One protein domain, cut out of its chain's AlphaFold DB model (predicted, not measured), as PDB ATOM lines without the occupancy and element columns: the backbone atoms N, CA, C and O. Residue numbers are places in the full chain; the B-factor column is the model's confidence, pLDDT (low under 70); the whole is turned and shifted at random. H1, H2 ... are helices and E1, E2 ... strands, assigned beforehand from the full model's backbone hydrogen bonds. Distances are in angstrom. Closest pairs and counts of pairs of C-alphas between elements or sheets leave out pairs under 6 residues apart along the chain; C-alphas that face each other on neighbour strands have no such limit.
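What this domain is: This is residues 109 to 196 of the 279 residues of the protein "Hypothetical protein" of Polarella glacialis (UniProt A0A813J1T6). This model has little regular structure: a small antiparallel sheet, E1 E2 E3, with a lobe of loops, residues 161 to 196, at one end and a short helix, H1, off to another side. The 88 printed residues hold H1, E1, E2, E3 in that order, only 17 residues, class mixed; the strands form a meander, each the antiparallel neighbour of the one before. The whole is compact, radius of gyration of the C-alphas 13.0 A, spanning 37 by 29 by 22 A.

How they stand to each other: E2, residues 150 to 153, is the inner strand. E1, residues 142 to 144, makes a hairpin with it at 140 degrees; N 143 and O 151 are 2.8 A apart, within hydrogen-bond range. E3, residues 158 to 160, makes another at 145 degrees; N 152 and O 159 are 2.8 A apart. Residues 172 to 173 pair antiparallel with residues 192 to 193. H1, residues 109 to 115, is not on the sheet; every O i to N i+4 pair in it is within hydrogen-bond range.

Where its parts are: H1, 10.0 A long, begins at C-alpha 109 (-31.623, -26.294, 0.871). E1 measures 7.1 A, E2 10.3 A and E3 6.8 A, ending at C-alpha 160 (-16.942, -11.586, 9.247).

The domain as a whole: The printed part has no cut. The link from H1 to E1 is long, 26 residues. Confidence is under 70 at residues 109 to 128, 130 and 147.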
ATOM      1  N   GLN A 109     -32.161 -26.841   2.120       54.84
ATOM      2  CA  GLN A 109     -31.623 -26.294   0.871       54.84
ATOM      3  C   GLN A 109     -30.312 -25.522   1.088       54.84
ATOM      4  O   GLN A 109     -29.394 -25.609   0.272       54.84
ATOM      5  N   LEU A 110     -30.184 -24.786   2.197       50.16
ATOM      6  CA  LEU A 110     -28.943 -24.089   2.540       50.16
ATOM      7  C   LEU A 110     -27.838 -25.077   2.939       50.16
ATOM      8  O   LEU A 110     -26.695 -24.919   2.519       50.16
ATOM      9  N   ARG A 111     -28.179 -26.131   3.688       51.75
ATOM     10  CA  ARG A 111     -27.249 -27.205   4.060       51.75
ATOM     11  C   ARG A 111     -26.766 -27.989   2.838       51.75
ATOM     12  O   ARG A 111     -25.601 -28.365   2.790       51.75
ATOM     13  N   ALA A 112     -27.627 -28.177   1.835       53.78
ATOM     14  CA  ALA A 112     -27.252 -28.733   0.537       53.78
ATOM     15  C   ALA A 112     -26.277 -27.817  -0.221       53.78
ATOM     16  O   ALA A 112     -25.207 -28.274  -0.602       53.78
ATOM     17  N   LYS A 113     -26.555 -26.510  -0.310       52.50
ATOM     18  CA  LYS A 113     -25.645 -25.538  -0.951       52.50
ATOM     19  C   LYS A 113     -24.277 -25.421  -0.267       52.50
ATOM     20  O   LYS A 113     -23.290 -25.132  -0.932       52.50
ATOM     21  N   LEU A 114     -24.205 -25.653   1.046       49.72
ATOM     22  CA  LEU A 114     -22.943 -25.693   1.801       49.72
ATOM     23  C   LEU A 114     -22.151 -26.996   1.604       49.72
ATOM     24  O   LEU A 114     -20.962 -27.030   1.912       49.72
ATOM     25  N   ARG A 115     -22.775 -28.072   1.107       48.62
ATOM     26  CA  ARG A 115     -22.068 -29.320   0.767       48.62
ATOM     27  C   ARG A 115     -21.298 -29.214  -0.551       48.62
ATOM     28  O   ARG A 115     -20.256 -29.857  -0.662       48.62
ATOM     29  N   ASP A 116     -21.770 -28.368  -1.468       45.25
ATOM     30  CA  ASP A 116     -21.204 -28.193  -2.813       45.25
ATOM     31  C   ASP A 116     -20.181 -27.046  -2.907       45.25
ATOM     32  O   ASP A 116     -19.530 -26.866  -3.935       45.25
ATOM     33  N   THR A 117     -19.988 -26.266  -1.835       46.72
ATOM     34  CA  THR A 117     -18.882 -25.300  -1.778       46.72
ATOM     35  C   THR A 117     -17.538 -26.038  -1.743       46.72
ATOM     36  O   THR A 117     -17.390 -26.962  -0.936       46.72
ATOM     37  N   PRO A 118     -16.549 -25.650  -2.577       41.44
ATOM     38  CA  PRO A 118     -15.288 -26.370  -2.719       41.44
ATOM     39  C   PRO A 118     -14.617 -26.581  -1.359       41.44
ATOM     40  O   PRO A 118     -14.315 -25.633  -0.630       41.44
ATOM     41  N   ARG A 119     -14.421 -27.860  -1.016       46.69
ATOM     42  CA  ARG A 119     -13.850 -28.326   0.251       46.69
ATOM     43  C   ARG A 119     -12.363 -28.011   0.312       46.69
ATOM     44  O   ARG A 119     -11.525 -28.890   0.143       46.69
ATOM     45  N   ILE A 120     -12.018 -26.769   0.618       40.84
ATOM     46  CA  ILE A 120     -10.661 -26.448   1.050       40.84
ATOM     47  C   ILE A 120     -10.599 -26.665   2.571       40.84
ATOM     48  O   ILE A 120     -10.777 -25.749   3.365       40.84
ATOM     49  N   GLY A 121     -10.402 -27.928   2.971       39.47
ATOM     50  CA  GLY A 121      -9.819 -28.291   4.270       39.47
ATOM     51  C   GLY A 121     -10.689 -28.236   5.536       39.47
ATOM     52  O   GLY A 121     -10.120 -28.243   6.625       39.47
ATOM     53  N   TRP A 122     -12.026 -28.208   5.458       47.06
ATOM     54  CA  TRP A 122     -12.890 -28.223   6.656       47.06
ATOM     55  C   TRP A 122     -14.048 -29.237   6.550       47.06
ATOM     56  O   TRP A 122     -14.676 -29.375   5.500       47.06
ATOM     57  N   LYS A 123     -14.368 -29.930   7.658       37.19
ATOM     58  CA  LYS A 123     -15.566 -30.782   7.806       37.19
ATOM     59  C   LYS A 123     -16.823 -29.910   7.923       37.19
ATOM     60  O   LYS A 123     -17.106 -29.365   8.988       37.19
ATOM     61  N   ALA A 124     -17.557 -29.733   6.825       43.69
ATOM     62  CA  ALA A 124     -18.734 -28.854   6.702       43.69
ATOM     63  C   ALA A 124     -19.883 -29.126   7.707       43.69
ATOM     64  O   ALA A 124     -20.851 -28.371   7.773       43.69
ATOM     65  N   GLU A 125     -19.776 -30.178   8.518       43.31
ATOM     66  CA  GLU A 125     -20.812 -30.702   9.412       43.31
ATOM     67  C   GLU A 125     -21.183 -29.764  10.582       43.31
ATOM     68  O   GLU A 125     -22.253 -29.931  11.163       43.31
ATOM     69  N   ALA A 126     -20.369 -28.744  10.890       48.19
ATOM     70  CA  ALA A 126     -20.571 -27.852  12.044       48.19
ATOM     71  C   ALA A 126     -21.100 -26.437  11.719       48.19
ATOM     72  O   ALA A 126     -21.318 -25.640  12.636       48.19
ATOM     73  N   LEU A 127     -21.297 -26.082  10.444       59.44
ATOM     74  CA  LEU A 127     -21.752 -24.737  10.071       59.44
ATOM     75  C   LEU A 127     -23.266 -24.613  10.251       59.44
ATOM     76  O   LEU A 127     -24.058 -25.142   9.473       59.44
ATOM     77  N   GLN A 128     -23.663 -23.896  11.299       66.06
ATOM     78  CA  GLN A 128     -25.062 -23.606  11.588       66.06
ATOM     79  C   GLN A 128     -25.505 -22.330  10.863       66.06
ATOM     80  O   GLN A 128     -24.730 -21.387  10.667       66.06
ATOM     81  N   VAL A 129     -26.777 -22.281  10.476       72.06
ATOM     82  CA  VAL A 129     -27.407 -21.041  10.009       72.06
ATOM     83  C   VAL A 129     -27.511 -20.093  11.199       72.06
ATOM     84  O   VAL A 129     -27.918 -20.518  12.279       72.06
ATOM     85  N   ALA A 130     -27.139 -18.823  11.022       68.31
ATOM     86  CA  ALA A 130     -27.193 -17.843  12.107       68.31
ATOM     87  C   ALA A 130     -28.618 -17.760  12.708       68.31
ATOM     88  O   ALA A 130     -29.556 -17.433  11.970       68.31
ATOM     89  N   PRO A 131     -28.807 -18.048  14.013       72.62
ATOM     90  CA  PRO A 131     -30.116 -17.989  14.650       72.62
ATOM     91  C   PRO A 131     -30.591 -16.536  14.801       72.62
ATOM     92  O   PRO A 131     -29.793 -15.596  14.786       72.62
ATOM     93  N   LYS A 132     -31.910 -16.339  14.956       71.19
ATOM     94  CA  LYS A 132     -32.501 -15.000  15.173       71.19
ATOM     95  C   LYS A 132     -32.018 -14.364  16.482       71.19
ATOM     96  O   LYS A 132     -31.811 -13.155  16.529       71.19
ATOM     97  N   HIS A 133     -31.824 -15.187  17.510       75.88
ATOM     98  CA  HIS A 133     -31.286 -14.799  18.807       75.88
ATOM     99  C   HIS A 133     -30.008 -15.588  19.067       75.88
ATOM    100  O   HIS A 133     -29.954 -16.785  18.792       75.88
ATOM    101  N   VAL A 134     -28.991 -14.901  19.576       79.44
ATOM    102  CA  VAL A 134     -27.701 -15.485  19.945       79.44
ATOM    103  C   VAL A 134     -27.503 -15.218  21.422       79.44
ATOM    104  O   VAL A 134     -27.742 -14.098  21.878       79.44
ATOM    105  N   HIS A 135     -27.092 -16.232  22.163       81.56
ATOM    106  CA  HIS A 135     -26.842 -16.118  23.589       81.56
ATOM    107  C   HIS A 135     -25.344 -15.945  23.857       81.56
ATOM    108  O   HIS A 135     -24.501 -16.244  23.013       81.56
ATOM    109  N   GLU A 136     -24.984 -15.490  25.060       83.94
ATOM    110  CA  GLU A 136     -23.571 -15.349  25.451       83.94
ATOM    111  C   GLU A 136     -22.825 -16.694  25.393       83.94
ATOM    112  O   GLU A 136     -21.656 -16.739  25.018       83.94
ATOM    113  N   LYS A 137     -23.524 -17.808  25.659       84.31
ATOM    114  CA  LYS A 137     -22.991 -19.176  25.522       84.31
ATOM    115  C   LYS A 137     -22.541 -19.535  24.098       84.31
ATOM    116  O   LYS A 137     -21.746 -20.450  23.937       84.31
ATOM    117  N   ASP A 138     -23.012 -18.808  23.085       84.62
ATOM    118  CA  ASP A 138     -22.687 -19.042  21.674       84.62
ATOM    119  C   ASP A 138     -21.484 -18.193  21.205       84.62
ATOM    120  O   ASP A 138     -21.179 -18.080  20.013       84.62
ATOM    121  N   LYS A 139     -20.796 -17.519  22.132       87.38
ATOM    122  CA  LYS A 139     -19.613 -16.710  21.839       87.38
ATOM    123  C   LYS A 139     -18.493 -17.561  21.244       87.38
ATOM    124  O   LYS A 139     -18.126 -18.605  21.764       87.38
ATOM    125  N   GLY A 140     -17.916 -17.073  20.150       84.94
ATOM    126  CA  GLY A 140     -16.895 -17.775  19.375       84.94
ATOM    127  C   GLY A 140     -17.466 -18.708  18.306       84.94
ATOM    128  O   GLY A 140     -16.730 -19.065  17.388       84.94
ATOM    129  N   GLN A 141     -18.763 -19.027  18.355       86.62
ATOM    130  CA  GLN A 141     -19.392 -19.904  17.377       86.62
ATOM    131  C   GLN A 141     -19.455 -19.238  15.995       86.62
ATOM    132  O   GLN A 141     -19.655 -18.021  15.855       86.62
ATOM    133  N   ILE A 142     -19.257 -20.061  14.964       86.31
ATOM    134  CA  ILE A 142     -19.246 -19.651  13.562       86.31
ATOM    135  C   ILE A 142     -20.541 -20.082  12.891       86.31
ATOM    136  O   ILE A 142     -20.994 -21.215  13.034       86.31
ATOM    137  N   TYR A 143     -21.089 -19.170  12.102       84.44
ATOM    138  CA  TYR A 143     -22.338 -19.346  11.393       84.44
ATOM    139  C   TYR A 143     -22.196 -18.911   9.943       84.44
ATOM    140  O   TYR A 143     -21.454 -17.975   9.629       84.44
ATOM    141  N   VAL A 144     -22.971 -19.541   9.064       82.12
ATOM    142  CA  VAL A 144     -23.116 -19.086   7.680       82.12
ATOM    143  C   VAL A 144     -24.428 -18.337   7.537       82.12
ATOM    144  O   VAL A 144     -25.490 -18.769   7.982       82.12
ATOM    145  N   THR A 145     -24.348 -17.162   6.928       78.50
ATOM    146  CA  THR A 145     -25.534 -16.400   6.538       78.50
ATOM    147  C   THR A 145     -26.174 -17.011   5.295       78.50
ATOM    148  O   THR A 145     -25.497 -17.638   4.487       78.50
ATOM    149  N   SER A 146     -27.454 -16.726   5.057       72.38
ATOM    150  CA  SER A 146     -28.152 -17.125   3.823       72.38
ATOM    151  C   SER A 146     -27.482 -16.635   2.531       72.38
ATOM    152  O   SER A 146     -27.697 -17.204   1.469       72.38
ATOM    153  N   ARG A 147     -26.642 -15.594   2.618       69.62
ATOM    154  CA  ARG A 147     -25.844 -15.049   1.508       69.62
ATOM    155  C   ARG A 147     -24.437 -15.662   1.410       69.62
ATOM    156  O   ARG A 147     -23.560 -15.036   0.829       69.62
ATOM    157  N   GLY A 148     -24.175 -16.791   2.071       72.00
ATOM    158  CA  GLY A 148     -22.885 -17.497   2.033       72.00
ATOM    159  C   GLY A 148     -21.745 -16.845   2.826       72.00
ATOM    160  O   GLY A 148     -20.643 -17.377   2.867       72.00
ATOM    161  N   ASN A 149     -21.978 -15.709   3.496       79.25
ATOM    162  CA  ASN A 149     -20.943 -15.078   4.322       79.25
ATOM    163  C   ASN A 149     -20.796 -15.821   5.648       79.25
ATOM    164  O   ASN A 149     -21.802 -16.074   6.315       79.25
ATOM    165  N   VAL A 150     -19.554 -16.058   6.058       86.56
ATOM    166  CA  VAL A 150     -19.210 -16.689   7.332       86.56
ATOM    167  C   VAL A 150     -19.021 -15.620   8.401       86.56
ATOM    168  O   VAL A 150     -18.320 -14.623   8.198       86.56
ATOM    169  N   ARG A 151     -19.680 -15.794   9.546       88.25
ATOM    170  CA  ARG A 151     -19.635 -14.845  10.657       88.25
ATOM    171  C   ARG A 151     -19.375 -15.557  11.972       88.25
ATOM    172  O   ARG A 151     -19.922 -16.621  12.217       88.25
ATOM    173  N   ARG A 152     -18.598 -14.917  12.837       91.00
ATOM    174  CA  ARG A 152     -18.340 -15.334  14.213       91.00
ATOM    175  C   ARG A 152     -19.035 -14.385  15.179       91.00
ATOM    176  O   ARG A 152     -18.893 -13.163  15.045       91.00
ATOM    177  N   TRP A 153     -19.760 -14.927  16.149       88.81
ATOM    178  CA  TRP A 153     -20.312 -14.132  17.243       88.81
ATOM    179  C   TRP A 153     -19.237 -13.856  18.295       88.81
ATOM    180  O   TRP A 153     -18.516 -14.757  18.708       88.81
ATOM    181  N   THR A 154     -19.092 -12.606  18.726       87.31
ATOM    182  CA  THR A 154     -18.058 -12.201  19.702       87.31
ATOM    183  C   THR A 154     -18.599 -11.999  21.121       87.31
ATOM    184  O   THR A 154     -17.845 -11.580  21.993       87.31
ATOM    185  N   GLY A 155     -19.887 -12.262  21.363       86.31
ATOM    186  CA  GLY A 155     -20.598 -11.862  22.589       86.31
ATOM    187  C   GLY A 155     -21.251 -10.478  22.477       86.31
ATOM    188  O   GLY A 155     -22.256 -10.205  23.115       86.31
ATOM    189  N   MET A 156     -20.734  -9.610  21.598       86.44
ATOM    190  CA  MET A 156     -21.295  -8.268  21.362       86.44
ATOM    191  C   MET A 156     -21.763  -8.060  19.928       86.44
ATOM    192  O   MET A 156     -22.794  -7.438  19.682       86.44
ATOM    193  N   LEU A 157     -20.972  -8.531  18.963       89.06
ATOM    194  CA  LEU A 157     -21.246  -8.305  17.552       89.06
ATOM    195  C   LEU A 157     -20.861  -9.492  16.681       89.06
ATOM    196  O   LEU A 157     -20.017 -10.331  17.011       89.06
ATOM    197  N   TRP A 158     -21.457  -9.490  15.500       87.94
ATOM    198  CA  TRP A 158     -21.182 -10.435  14.439       87.94
ATOM    199  C   TRP A 158     -20.023  -9.972  13.553       87.94
ATOM    200  O   TRP A 158     -20.170  -9.022  12.776       87.94
ATOM    201  N   THR A 159     -18.909 -10.696  13.592       90.25
ATOM    202  CA  THR A 159     -17.697 -10.390  12.818       90.25
ATOM    203  C   THR A 159     -17.588 -11.296  11.598       90.25
ATOM    204  O   THR A 159     -17.788 -12.496  11.726       90.25
ATOM    205  N   SER A 160     -17.266 -10.760  10.420       90.06
ATOM    206  CA  SER A 160     -16.942 -11.586   9.247       90.06
ATOM    207  C   SER A 160     -15.587 -12.264   9.425       90.06
ATOM    208  O   SER A 160     -14.607 -11.587   9.741       90.06
ATOM    209  N   VAL A 161     -15.526 -13.567   9.176       91.06
ATOM    210  CA  VAL A 161     -14.295 -14.363   9.256       91.06
ATOM    211  C   VAL A 161     -14.118 -15.161   7.969       91.06
ATOM    212  O   VAL A 161     -15.096 -15.509   7.314       91.06
ATOM    213  N   CYS A 162     -12.875 -15.428   7.589       89.25
ATOM    214  CA  CYS A 162     -12.557 -16.365   6.520       89.25
ATOM    215  C   CYS A 162     -12.859 -17.796   6.977       89.25
ATOM    216  O   CYS A 162     -12.637 -18.134   8.140       89.25
ATOM    217  N   MET A 163     -13.274 -18.657   6.046       81.06
ATOM    218  CA  MET A 163     -13.463 -20.094   6.286       81.06
ATOM    219  C   MET A 163     -12.128 -20.866   6.315       81.06
ATOM    220  O   MET A 163     -11.983 -21.908   5.692       81.06
ATOM    221  N   CYS A 164     -11.119 -20.333   7.005       82.06
ATOM    222  CA  CYS A 164      -9.833 -20.996   7.210       82.06
ATOM    223  C   CYS A 164      -9.661 -21.397   8.685       82.06
ATOM    224  O   CYS A 164     -10.310 -20.798   9.546       82.06
ATOM    225  N   PRO A 165      -8.760 -22.344   9.011       81.38
ATOM    226  CA  PRO A 165      -8.516 -22.764  10.397       81.38
ATOM    227  C   PRO A 165      -8.160 -21.598  11.330       81.38
ATOM    228  O   PRO A 165      -8.589 -21.552  12.477       81.38
ATOM    229  N   GLU A 166      -7.432 -20.611  10.804       84.19
ATOM    230  CA  GLU A 166      -7.005 -19.419  11.543       84.19
ATOM    231  C   GLU A 166      -8.115 -18.358  11.698       84.19
ATOM    232  O   GLU A 166      -7.914 -17.374  12.405       84.19
ATOM    233  N   GLN A 167      -9.262 -18.511  11.018       84.81
ATOM    234  CA  GLN A 167     -10.434 -17.617  11.084       84.81
ATOM    235  C   GLN A 167     -10.093 -16.122  10.945       84.81
ATOM    236  O   GLN A 167     -10.677 -15.253  11.601       84.81
ATOM    237  N   LYS A 168      -9.119 -15.812  10.082       89.19
ATOM    238  CA  LYS A 168      -8.642 -14.442   9.855       89.19
ATOM    239  C   LYS A 168      -9.730 -13.557   9.258       89.19
ATOM    240  O   LYS A 168     -10.639 -14.037   8.580       89.19
ATOM    241  N   TYR A 169      -9.593 -12.247   9.449       90.38
ATOM    242  CA  TYR A 169     -10.428 -11.271   8.756       90.38
ATOM    243  C   TYR A 169     -10.297 -11.449   7.234       90.38
ATOM    244  O   TYR A 169      -9.174 -11.493   6.722       90.38
ATOM    245  N   PRO A 170     -11.416 -11.580   6.508       91.19
ATOM    246  CA  PRO A 170     -11.376 -11.731   5.068       91.19
ATOM    247  C   PRO A 170     -11.085 -10.380   4.407       91.19
ATOM    248  O   PRO A 170     -11.609  -9.344   4.820       91.19
ATOM    249  N   SER A 171     -10.272 -10.406   3.357       91.62
ATOM    250  CA  SER A 171      -9.968  -9.244   2.511       91.62
ATOM    251  C   SER A 171     -10.233  -9.497   1.028       91.62
ATOM    252  O   SER A 171     -10.431  -8.545   0.281       91.62
ATOM    253  N   PHE A 172     -10.325 -10.761   0.615       89.56
ATOM    254  CA  PHE A 172     -10.528 -11.182  -0.765       89.56
ATOM    255  C   PHE A 172     -11.949 -11.689  -0.999       89.56
ATOM    256  O   PHE A 172     -12.574 -12.259  -0.105       89.56
ATOM    257  N   GLY A 173     -12.449 -11.506  -2.215       88.19
ATOM    258  CA  GLY A 173     -13.704 -12.090  -2.679       88.19
ATOM    259  C   GLY A 173     -13.823 -11.994  -4.195       88.19
ATOM    260  O   GLY A 173     -12.930 -11.469  -4.859       88.19
ATOM    261  N   LEU A 174     -14.920 -12.519  -4.740       86.62
ATOM    262  CA  LEU A 174     -15.180 -12.450  -6.178       86.62
ATOM    263  C   LEU A 174     -15.257 -10.997  -6.658       86.62
ATOM    264  O   LEU A 174     -15.650 -10.129  -5.868       86.62
ATOM    265  N   PRO A 175     -14.945 -10.726  -7.939       77.94
ATOM    266  CA  PRO A 175     -15.032  -9.393  -8.498       77.94
ATOM    267  C   PRO A 175     -16.409  -8.814  -8.240       77.94
ATOM    268  O   PRO A 175     -16.460  -7.710  -7.718       77.94
ATOM    269  N   GLU A 176     -17.508  -9.556  -8.464       75.75
ATOM    270  CA  GLU A 176     -18.845  -9.021  -8.211       75.75
ATOM    271  C   GLU A 176     -19.180  -8.709  -6.735       75.75
ATOM    272  O   GLU A 176     -20.086  -7.915  -6.445       75.75
ATOM    273  N   ALA A 177     -18.459  -9.301  -5.784       79.31
ATOM    274  CA  ALA A 177     -18.848  -9.298  -4.384       79.31
ATOM    275  C   ALA A 177     -18.665  -7.923  -3.717       79.31
ATOM    276  O   ALA A 177     -17.676  -7.215  -3.895       79.31
ATOM    277  N   THR A 178     -19.629  -7.541  -2.874       78.19
ATOM    278  CA  THR A 178     -19.538  -6.312  -2.057       78.19
ATOM    279  C   THR A 178     -18.783  -6.541  -0.745       78.19
ATOM    280  O   THR A 178     -18.348  -5.588  -0.101       78.19
ATOM    281  N   LYS A 179     -18.673  -7.797  -0.302       83.69
ATOM    282  CA  LYS A 179     -18.036  -8.178   0.959       83.69
ATOM    283  C   LYS A 179     -16.974  -9.244   0.701       83.69
ATOM    284  O   LYS A 179     -17.239 -10.149  -0.087       83.69
ATOM    285  N   PRO A 180     -15.813  -9.159   1.368       87.94
ATOM    286  CA  PRO A 180     -14.799 -10.195   1.286       87.94
ATOM    287  C   PRO A 180     -15.243 -11.452   2.038       87.94
ATOM    288  O   PRO A 180     -15.889 -11.376   3.086       87.94
ATOM    289  N   THR A 181     -14.862 -12.606   1.505       88.38
ATOM    290  CA  THR A 181     -15.188 -13.937   2.032       88.38
ATOM    291  C   THR A 181     -13.944 -14.721   2.443       88.38
ATOM    292  O   THR A 181     -14.019 -15.525   3.371       88.38
ATOM    293  N   CYS A 182     -12.790 -14.443   1.827       87.31
ATOM    294  CA  CYS A 182     -11.551 -15.185   2.036       87.31
ATOM    295  C   CYS A 182     -10.397 -14.293   2.514       87.31
ATOM    296  O   CYS A 182     -10.344 -13.088   2.261       87.31
ATOM    297  N   CYS A 183      -9.441 -14.892   3.220       90.06
ATOM    298  CA  CYS A 183      -8.166 -14.262   3.557       90.06
ATOM    299  C   CYS A 183      -7.132 -14.504   2.447       90.06
ATOM    300  O   CYS A 183      -7.313 -15.381   1.605       90.06
ATOM    301  N   THR A 184      -6.014 -13.777   2.480       88.62
ATOM    302  CA  THR A 184      -4.945 -13.859   1.467       88.62
ATOM    303  C   THR A 184      -4.428 -15.278   1.218       88.62
ATOM    304  O   THR A 184      -4.067 -15.596   0.092       88.62
ATOM    305  N   ARG A 185      -4.392 -16.126   2.257       86.50
ATOM    306  CA  ARG A 185      -3.874 -17.504   2.177       86.50
ATOM    307  C   ARG A 185      -4.815 -18.482   1.470       86.50
ATOM    308  O   ARG A 185      -4.343 -19.470   0.935       86.50
ATOM    309  N   PHE A 186      -6.120 -18.221   1.496       85.75
ATOM    310  CA  PHE A 186      -7.163 -19.138   1.012       85.75
ATOM    311  C   PHE A 186      -8.016 -18.488  -0.088       85.75
ATOM    312  O   PHE A 186      -9.200 -18.785  -0.230       85.75
ATOM    313  N   LYS A 187      -7.443 -17.532  -0.827       86.12
ATOM    314  CA  LYS A 187      -8.106 -16.906  -1.974       86.12
ATOM    315  C   LYS A 187      -7.950 -17.792  -3.216       86.12
ATOM    316  O   LYS A 187      -6.884 -18.368  -3.411       86.12
ATOM    317  N   SER A 188      -8.969 -17.831  -4.068       86.44
ATOM    318  CA  SER A 188      -8.850 -18.384  -5.426       86.44
ATOM    319  C   SER A 188      -8.185 -17.373  -6.372       86.44
ATOM    320  O   SER A 188      -8.051 -16.193  -6.026       86.44
ATOM    321  N   GLU A 189      -7.769 -17.810  -7.562       83.69
ATOM    322  CA  GLU A 189      -7.174 -16.929  -8.583       83.69
ATOM    323  C   GLU A 189      -8.148 -15.843  -9.054       83.69
ATOM    324  O   GLU A 189      -7.755 -14.683  -9.163       83.69
ATOM    325  N   ASP A 190      -9.434 -16.179  -9.174       86.56
ATOM    326  CA  ASP A 190     -10.492 -15.244  -9.583       86.56
ATOM    327  C   ASP A 190     -10.843 -14.193  -8.516       86.56
ATOM    328  O   ASP A 190     -11.600 -13.256  -8.772       86.56
ATOM    329  N   MET A 191     -10.331 -14.332  -7.287       87.75
ATOM    330  CA  MET A 191     -10.664 -13.425  -6.190       87.75
ATOM    331  C   MET A 191      -9.732 -12.215  -6.130       87.75
ATOM    332  O   MET A 191      -8.505 -12.330  -6.065       87.75
ATOM    333  N   ILE A 192     -10.337 -11.034  -6.015       86.25
ATOM    334  CA  ILE A 192      -9.647  -9.750  -5.877       86.25
ATOM    335  C   ILE A 192      -9.654  -9.274  -4.423       86.25
ATOM    336  O   ILE A 192     -10.534  -9.635  -3.639       86.25
ATOM    337  N   ASP A 193      -8.680  -8.442  -4.049       88.06
ATOM    338  CA  ASP A 193      -8.707  -7.751  -2.756       88.06
ATOM    339  C   ASP A 193      -9.820  -6.695  -2.785       88.06
ATOM    340  O   ASP A 193      -9.766  -5.744  -3.564       88.06
ATOM    341  N   ILE A 194     -10.849  -6.880  -1.961       86.44
ATOM    342  CA  ILE A 194     -12.006  -5.985  -1.845       86.44
ATOM    343  C   ILE A 194     -11.744  -4.897  -0.793       86.44
ATOM    344  O   ILE A 194     -12.283  -3.793  -0.891       86.44
ATOM    345  N   VAL A 195     -10.916  -5.183   0.217       85.19
ATOM    346  CA  VAL A 195     -10.671  -4.275   1.348       85.19
ATOM    347  C   VAL A 195      -9.616  -3.236   0.995       85.19
ATOM    348  O   VAL A 195      -9.821  -2.043   1.223       85.19
ATOM    349  N   SER A 196      -8.509  -3.676   0.404       84.56
ATOM    350  CA  SER A 196      -7.354  -2.837   0.077       84.56
ATOM    351  C   SER A 196      -7.240  -2.601  -1.425       84.56
ATOM    352  O   SER A 196      -6.144  -2.623  -1.989       84.56
TER     353      SER A 196